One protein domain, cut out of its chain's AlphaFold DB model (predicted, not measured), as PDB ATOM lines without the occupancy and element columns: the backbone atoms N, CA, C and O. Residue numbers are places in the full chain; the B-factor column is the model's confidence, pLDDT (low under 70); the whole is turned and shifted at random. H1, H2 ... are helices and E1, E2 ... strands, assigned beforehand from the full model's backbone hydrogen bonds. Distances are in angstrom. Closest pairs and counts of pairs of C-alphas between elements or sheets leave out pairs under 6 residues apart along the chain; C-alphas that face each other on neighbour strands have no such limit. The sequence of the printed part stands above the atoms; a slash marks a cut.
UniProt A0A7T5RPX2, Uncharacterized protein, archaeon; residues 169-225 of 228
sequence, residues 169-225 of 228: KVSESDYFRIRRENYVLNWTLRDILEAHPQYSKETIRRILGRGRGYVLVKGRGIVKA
ATOM      1  N   LYS A 169     -66.395  38.649  -5.884       75.88
ATOM      2  CA  LYS A 169     -66.693  39.802  -5.021       75.88
ATOM      3  C   LYS A 169     -67.982  40.424  -5.544       75.88
ATOM      4  O   LYS A 169     -68.075  40.704  -6.737       75.88
ATOM      5  N   VAL A 170     -68.957  40.624  -4.664       84.38
ATOM      6  CA  VAL A 170     -70.244  41.194  -5.062       84.38
ATOM      7  C   VAL A 170     -69.992  42.640  -5.468       84.38
ATOM      8  O   VAL A 170     -69.395  43.399  -4.701       84.38
ATOM      9  N   SER A 171     -70.366  43.016  -6.689       86.31
ATOM     10  CA  SER A 171     -70.293  44.420  -7.093       86.31
ATOM     11  C   SER A 171     -71.297  45.237  -6.275       86.31
ATOM     12  O   SER A 171     -72.336  44.724  -5.858       86.31
ATOM     13  N   GLU A 172     -71.004  46.510  -6.018       87.19
ATOM     14  CA  GLU A 172     -71.935  47.364  -5.276       87.19
ATOM     15  C   GLU A 172     -73.288  47.487  -6.002       87.19
ATOM     16  O   GLU A 172     -74.339  47.369  -5.373       87.19
ATOM     17  N   SER A 173     -73.272  47.598  -7.334       88.50
ATOM     18  CA  SER A 173     -74.481  47.606  -8.163       88.50
ATOM     19  C   SER A 173     -75.305  46.326  -8.016       88.50
ATOM     20  O   SER A 173     -76.525  46.397  -7.878       88.50
ATOM     21  N   ASP A 174     -74.661  45.155  -7.993       89.81
ATOM     22  CA  ASP A 174     -75.368  43.882  -7.834       89.81
ATOM     23  C   ASP A 174     -75.939  43.712  -6.432       89.81
ATOM     24  O   ASP A 174     -77.052  43.211  -6.289       89.81
ATOM     25  N   TYR A 175     -75.217  44.163  -5.401       89.62
ATOM     26  CA  TYR A 175     -75.703  44.126  -4.024       89.62
ATOM     27  C   TYR A 175     -77.056  44.842  -3.894       89.62
ATOM     28  O   TYR A 175     -78.013  44.281  -3.356       89.62
ATOM     29  N   PHE A 176     -77.159  46.062  -4.432       90.19
ATOM     30  CA  PHE A 176     -78.403  46.831  -4.397       90.19
ATOM     31  C   PHE A 176     -79.476  46.267  -5.317       90.19
ATOM     32  O   PHE A 176     -80.641  46.203  -4.923       90.19
ATOM     33  N   ARG A 177     -79.092  45.830  -6.519       92.50
ATOM     34  CA  ARG A 177     -80.016  45.247  -7.491       92.50
ATOM     35  C   ARG A 177     -80.708  44.001  -6.935       92.50
ATOM     36  O   ARG A 177     -81.932  43.965  -6.926       92.50
ATOM     37  N   ILE A 178     -79.953  43.063  -6.358       92.12
ATOM     38  CA  ILE A 178     -80.493  41.832  -5.752       92.12
ATOM     39  C   ILE A 178     -81.437  42.155  -4.582       92.12
ATOM     40  O   ILE A 178     -82.507  41.556  -4.459       92.12
ATOM     41  N   ARG A 179     -81.093  43.129  -3.726       90.75
ATOM     42  CA  ARG A 179     -82.001  43.562  -2.648       90.75
ATOM     43  C   ARG A 179     -83.276  44.193  -3.208       90.75
ATOM     44  O   ARG A 179     -84.359  43.860  -2.743       90.75
ATOM     45  N   ARG A 180     -83.180  45.060  -4.218       92.81
ATOM     46  CA  ARG A 180     -84.353  45.672  -4.862       92.81
ATOM     47  C   ARG A 180     -85.261  44.614  -5.491       92.81
ATOM     48  O   ARG A 180     -86.466  44.654  -5.275       92.81
ATOM     49  N   GLU A 181     -84.697  43.656  -6.217       92.69
ATOM     50  CA  GLU A 181     -85.456  42.552  -6.816       92.69
ATOM     51  C   GLU A 181     -86.213  41.745  -5.753       92.69
ATOM     52  O   GLU A 181     -87.396  41.463  -5.927       92.69
ATOM     53  N   ASN A 182     -85.586  41.441  -4.611       93.44
ATOM     54  CA  ASN A 182     -86.258  40.682  -3.557       93.44
ATOM     55  C   ASN A 182     -87.309  41.491  -2.783       93.44
ATOM     56  O   ASN A 182     -88.406  40.991  -2.566       93.44
ATOM     57  N   TYR A 183     -86.967  42.703  -2.337       90.81
ATOM     58  CA  TYR A 183     -87.792  43.476  -1.398       90.81
ATOM     59  C   TYR A 183     -88.803  44.408  -2.075       90.81
ATOM     60  O   TYR A 183     -89.775  44.798  -1.441       90.81
ATOM     61  N   VAL A 184     -88.570  44.793  -3.335       91.56
ATOM     62  CA  VAL A 184     -89.449  45.713  -4.081       91.56
ATOM     63  C   VAL A 184     -90.212  44.973  -5.171       91.56
ATOM     64  O   VAL A 184     -91.409  45.179  -5.323       91.56
ATOM     65  N   LEU A 185     -89.531  44.105  -5.926       90.38
ATOM     66  CA  LEU A 185     -90.150  43.362  -7.032       90.38
ATOM     67  C   LEU A 185     -90.710  41.998  -6.603       90.38
ATOM     68  O   LEU A 185     -91.277  41.294  -7.434       90.38
ATOM     69  N   ASN A 186     -90.570  41.627  -5.324       91.62
ATOM     70  CA  ASN A 186     -91.027  40.355  -4.752       91.62
ATOM     71  C   ASN A 186     -90.495  39.108  -5.478       91.62
ATOM     72  O   ASN A 186     -91.141  38.059  -5.477       91.62
ATOM     73  N   TRP A 187     -89.306  39.192  -6.078       95.31
ATOM     74  CA  TRP A 187     -88.694  38.040  -6.731       95.31
ATOM     75  C   TRP A 187     -88.342  36.960  -5.714       95.31
ATOM     76  O   TRP A 187     -87.791  37.234  -4.636       95.31
ATOM     77  N   THR A 188     -88.629  35.708  -6.064       93.19
ATOM     78  CA  THR A 188     -88.277  34.575  -5.215       93.19
ATOM     79  C   THR A 188     -86.769  34.330  -5.248       93.19
ATOM     80  O   THR A 188     -86.044  34.782  -6.133       93.19
ATOM     81  N   LEU A 189     -86.263  33.549  -4.286       90.44
ATOM     82  CA  LEU A 189     -84.852  33.147  -4.297       90.44
ATOM     83  C   LEU A 189     -84.483  32.386  -5.583       90.44
ATOM     84  O   LEU A 189     -83.328  32.436  -5.995       90.44
ATOM     85  N   ARG A 190     -85.438  31.670  -6.191       92.62
ATOM     86  CA  ARG A 190     -85.225  30.956  -7.452       92.62
ATOM     87  C   ARG A 190     -85.000  31.946  -8.596       92.62
ATOM     88  O   ARG A 190     -83.994  31.811  -9.282       92.62
ATOM     89  N   ASP A 191     -85.854  32.958  -8.713       93.19
ATOM     90  CA  ASP A 191     -85.789  33.958  -9.789       93.19
ATOM     91  C   ASP A 191     -84.494  34.782  -9.703       93.19
ATOM     92  O   ASP A 191     -83.797  34.982 -10.694       93.19
ATOM     93  N   ILE A 192     -84.091  35.167  -8.487       93.12
ATOM     94  CA  ILE A 192     -82.831  35.896  -8.254       93.12
ATOM     95  C   ILE A 192     -81.612  35.020  -8.588       93.12
ATOM     96  O   ILE A 192     -80.617  35.513  -9.117       93.12
ATOM     97  N   LEU A 193     -81.653  33.716  -8.296       90.19
ATOM     98  CA  LEU A 193     -80.561  32.801  -8.657       90.19
ATOM     99  C   LEU A 193     -80.429  32.604 -10.168       90.19
ATOM    100  O   LEU A 193     -79.322  32.361 -10.648       90.19
ATOM    101  N   GLU A 194     -81.542  32.686 -10.889       90.38
ATOM    102  CA  GLU A 194     -81.582  32.587 -12.344       90.38
ATOM    103  C   GLU A 194     -81.066  33.868 -13.011       90.38
ATOM    104  O   GLU A 194     -80.258  33.788 -13.935       90.38
ATOM    105  N   ALA A 195     -81.430  35.041 -12.482       91.38
ATOM    106  CA  ALA A 195     -80.963  36.337 -12.976       91.38
ATOM    107  C   ALA A 195     -79.498  36.656 -12.619       91.38
ATOM    108  O   ALA A 195     -78.835  37.406 -13.340       91.38
ATOM    109  N   HIS A 196     -78.971  36.076 -11.531       89.44
ATOM    110  CA  HIS A 196     -77.594  36.298 -11.065       89.44
ATOM    111  C   HIS A 196     -76.794  34.991 -10.919       89.44
ATOM    112  O   HIS A 196     -76.336  34.651  -9.819       89.44
ATOM    113  N   PRO A 197     -76.569  34.245 -12.020       86.12
ATOM    114  CA  PRO A 197     -75.948  32.918 -11.984       86.12
ATOM    115  C   PRO A 197     -74.477  32.923 -11.527       86.12
ATOM    116  O   PRO A 197     -73.933  31.869 -11.165       86.12
ATOM    117  N   GLN A 198     -73.828  34.095 -11.535       84.94
ATOM    118  CA  GLN A 198     -72.451  34.325 -11.093       84.94
ATOM    119  C   GLN A 198     -72.265  34.271  -9.569       84.94
ATOM    120  O   GLN A 198     -71.130  34.122  -9.104       84.94
ATOM    121  N   TYR A 199     -73.347  34.368  -8.788       85.88
ATOM    122  CA  TYR A 199     -73.307  34.294  -7.328       85.88
ATOM    123  C   TYR A 199     -73.823  32.948  -6.819       85.88
ATOM    124  O   TYR A 199     -74.720  32.322  -7.382       85.88
ATOM    125  N   SER A 200     -73.243  32.467  -5.719       84.94
ATOM    126  CA  SER A 200     -73.745  31.260  -5.060       84.94
ATOM    127  C   SER A 200     -75.065  31.535  -4.321       84.94
ATOM    128  O   SER A 200     -75.307  32.654  -3.864       84.94
ATOM    129  N   LYS A 201     -75.885  30.493  -4.114       88.31
ATOM    130  CA  LYS A 201     -77.093  30.566  -3.269       88.31
ATOM    131  C   LYS A 201     -76.796  31.151  -1.894       88.31
ATOM    132  O   LYS A 201     -77.569  31.966  -1.404       88.31
ATOM    133  N   GLU A 202     -75.673  30.772  -1.296       86.75
ATOM    134  CA  GLU A 202     -75.284  31.277   0.016       86.75
ATOM    135  C   GLU A 202     -74.882  32.754  -0.037       86.75
ATOM    136  O   GLU A 202     -75.265  33.521   0.840       86.75
ATOM    137  N   THR A 203     -74.193  33.188  -1.099       86.69
ATOM    138  CA  THR A 203     -73.878  34.606  -1.330       86.69
ATOM    139  C   THR A 203     -75.157  35.438  -1.419       86.69
ATOM    140  O   THR A 203     -75.276  36.434  -0.712       86.69
ATOM    141  N   ILE A 204     -76.141  35.005  -2.216       88.88
ATOM    142  CA  ILE A 204     -77.430  35.701  -2.351       88.88
ATOM    143  C   ILE A 204     -78.187  35.701  -1.019       88.88
ATOM    144  O   ILE A 204     -78.650  36.749  -0.579       88.88
ATOM    145  N   ARG A 205     -78.246  34.566  -0.308       88.75
ATOM    146  CA  ARG A 205     -78.862  34.507   1.030       88.75
ATOM    147  C   ARG A 205     -78.212  35.482   2.003       88.75
ATOM    148  O   ARG A 205     -78.935  36.134   2.745       88.75
ATOM    149  N   ARG A 206     -76.882  35.605   1.987       87.06
ATOM    150  CA  ARG A 206     -76.169  36.591   2.804       87.06
ATOM    151  C   ARG A 206     -76.490  38.021   2.374       87.06
ATOM    152  O   ARG A 206     -76.766  38.815   3.251       87.06
ATOM    153  N   ILE A 207     -76.537  38.358   1.079       88.12
ATOM    154  CA  ILE A 207     -76.938  39.709   0.610       88.12
ATOM    155  C   ILE A 207     -78.325  40.098   1.153       88.12
ATOM    156  O   ILE A 207     -78.532  41.233   1.586       88.12
ATOM    157  N   LEU A 208     -79.243  39.128   1.166       89.19
ATOM    158  CA  LEU A 208     -80.620  39.263   1.642       89.19
ATOM    159  C   LEU A 208     -80.779  39.116   3.173       89.19
ATOM    160  O   LEU A 208     -81.903  39.015   3.647       89.19
ATOM    161  N   GLY A 209     -79.698  39.007   3.957       84.12
ATOM    162  CA  GLY A 209     -79.764  38.825   5.423       84.12
ATOM    163  C   GLY A 209     -80.206  37.430   5.902       84.12
ATOM    164  O   GLY A 209     -80.138  37.107   7.080       84.12
ATOM    165  N   ARG A 210     -80.581  36.522   4.996       83.62
ATOM    166  CA  ARG A 210     -81.111  35.175   5.307       83.62
ATOM    167  C   ARG A 210     -80.037  34.092   5.496       83.62
ATOM    168  O   ARG A 210     -80.363  32.898   5.511       83.62
ATOM    169  N   GLY A 211     -78.761  34.473   5.542       73.81
ATOM    170  CA  GLY A 211     -77.603  33.581   5.647       73.81
ATOM    171  C   GLY A 211     -76.645  34.030   6.747       73.81
ATOM    172  O   GLY A 211     -76.579  35.212   7.071       73.81
ATOM    173  N   ARG A 212     -75.888  33.095   7.332       71.25
ATOM    174  CA  ARG A 212     -74.889  33.424   8.363       71.25
ATOM    175  C   ARG A 212     -73.612  33.974   7.713       71.25
ATOM    176  O   ARG A 212     -73.156  33.451   6.694       71.25
ATOM    177  N   GLY A 213     -73.001  34.979   8.345       73.88
ATOM    178  CA  GLY A 213     -71.711  35.554   7.945       73.88
ATOM    179  C   GLY A 213     -71.819  36.897   7.217       73.88
ATOM    180  O   GLY A 213     -72.849  37.561   7.263       73.88
ATOM    181  N   TYR A 214     -70.730  37.297   6.560       77.44
ATOM    182  CA  TYR A 214     -70.600  38.593   5.890       77.44
ATOM    183  C   TYR A 214     -70.542  38.446   4.365       77.44
ATOM    184  O   TYR A 214     -70.175  37.387   3.840       77.44
ATOM    185  N   VAL A 215     -70.869  39.526   3.655       81.06
ATOM    186  CA  VAL A 215     -70.687  39.650   2.204       81.06
ATOM    187  C   VAL A 215     -69.533  40.604   1.930       81.06
ATOM    188  O   VAL A 215     -69.516  41.723   2.431       81.06
ATOM    189  N   LEU A 216     -68.575  40.174   1.111       78.81
ATOM    190  CA  LEU A 216     -67.530  41.052   0.593       78.81
ATOM    191  C   LEU A 216     -68.071  41.811  -0.619       78.81
ATOM    192  O   LEU A 216     -68.249  41.223  -1.690       78.81
ATOM    193  N   VAL A 217     -68.313  43.107  -0.441       79.56
ATOM    194  CA  VAL A 217     -68.798  44.004  -1.490       79.56
ATOM    195  C   VAL A 217     -67.633  44.855  -1.995       79.56
ATOM    196  O   VAL A 217     -66.926  45.503  -1.217       79.56
ATOM    197  N   LYS A 218     -67.392  44.842  -3.309       80.00
ATOM    198  CA  LYS A 218     -66.329  45.637  -3.940       80.00
ATOM    199  C   LYS A 218     -66.602  47.126  -3.684       80.00
ATOM    200  O   LYS A 218     -67.708  47.580  -3.939       80.00
ATOM    201  N   GLY A 219     -65.616  47.857  -3.160       75.31
ATOM    202  CA  GLY A 219     -65.744  49.279  -2.802       75.31
ATOM    203  C   GLY A 219     -66.243  49.550  -1.376       75.31
ATOM    204  O   GLY A 219     -65.860  50.557  -0.796       75.31
ATOM    205  N   ARG A 220     -67.006  48.629  -0.765       72.88
ATOM    206  CA  ARG A 220     -67.539  48.765   0.609       72.88
ATOM    207  C   ARG A 220     -66.846  47.903   1.666       72.88
ATOM    208  O   ARG A 220     -67.029  48.130   2.855       72.88
ATOM    209  N   GLY A 221     -66.074  46.898   1.254       75.38
ATOM    210  CA  GLY A 221     -65.435  45.969   2.185       75.38
ATOM    211  C   GLY A 221     -66.401  44.897   2.703       75.38
ATOM    212  O   GLY A 221     -67.202  44.351   1.943       75.38
ATOM    213  N   ILE A 222     -66.277  44.530   3.979       77.81
ATOM    214  CA  ILE A 222     -67.076  43.475   4.620       77.81
ATOM    215  C   ILE A 222     -68.403  44.077   5.099       77.81
ATOM    216  O   ILE A 222     -68.421  44.870   6.033       77.81
ATOM    217  N   VAL A 223     -69.520  43.671   4.494       78.62
ATOM    218  CA  VAL A 223     -70.868  44.112   4.879       78.62
ATOM    219  C   VAL A 223     -71.554  43.001   5.673       78.62
ATOM    220  O   VAL A 223     -71.714  41.877   5.181       78.62
ATOM    221  N   LYS A 224     -71.966  43.305   6.909       74.81
ATOM    222  CA  LYS A 224     -72.892  42.460   7.672       74.81
ATOM    223  C   LYS A 224     -74.287  42.743   7.136       74.81
ATOM    224  O   LYS A 224     -74.694  43.898   7.068       74.81
ATOM    225  N   ALA A 225     -74.985  41.719   6.670       62.53
ATOM    226  CA  ALA A 225     -76.338  41.931   6.195       62.53
ATOM    227  C   ALA A 225     -77.269  42.051   7.397       62.53
ATOM    228  O   ALA A 225     -77.483  41.079   8.119       62.53
TER     229      ALA A 225
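AT A GLANCE: This is residues 169 to 225 of the 228 residues of an uncharacterized protein of archaeon (UniProt A0A7T5RPX2). Three short helices make a small rounded body in which H1 touches both H2 and H3; the strand hairpin E1 and E2 sits at one end, near H3, and H2 at the other. The printed part has 57 residues, with three named helices, then two antiparallel strands, and is mixed in class. It is compact, with a radius of gyration of the C-alphas of 10.2 A and spans of 26 by 22 by 20 A.

IN THESE COORDINATES: H1, residues 172 to 183, starts at C-alpha 172 (-71.935, 47.364, -5.276) and measures 16.8 A. H2 is residues 189 to 195, H3 201 to 207, E1 214 to 217. E2, residues 221 to 224, ends at C-alpha 224 (-72.892, 42.460, 7.672).

HOW THE PARTS SIT: H1 touches H2 with residues 178 to 182 alone, a helical hairpin at a steep tilt of 44 degrees; their closest C-alphas, Ile 178 and Ile 192, are 6.9 A apart. H1 touches H3 with residues 175 to 179 alone, about perpendicular at 85 degrees; their closest C-alphas, Tyr 175 and Ile 207, are 6.5 A apart. The closest C-alphas of H3 and E1, Arg 206 and Val 215, are 6.3 A apart. Across the hairpin E1 and E2, N 215 and O 223 are within hydrogen-bond range at 2.9 A. Every O i to N i+4 pair is within range in H1, H2 and H3.

THE WHOLE: The C-alphas farthest apart, Arg 190 and Gly 219, are 27.1 A apart. The printed part has no cut and no long link; residue 225 is under 70 in pLDDT.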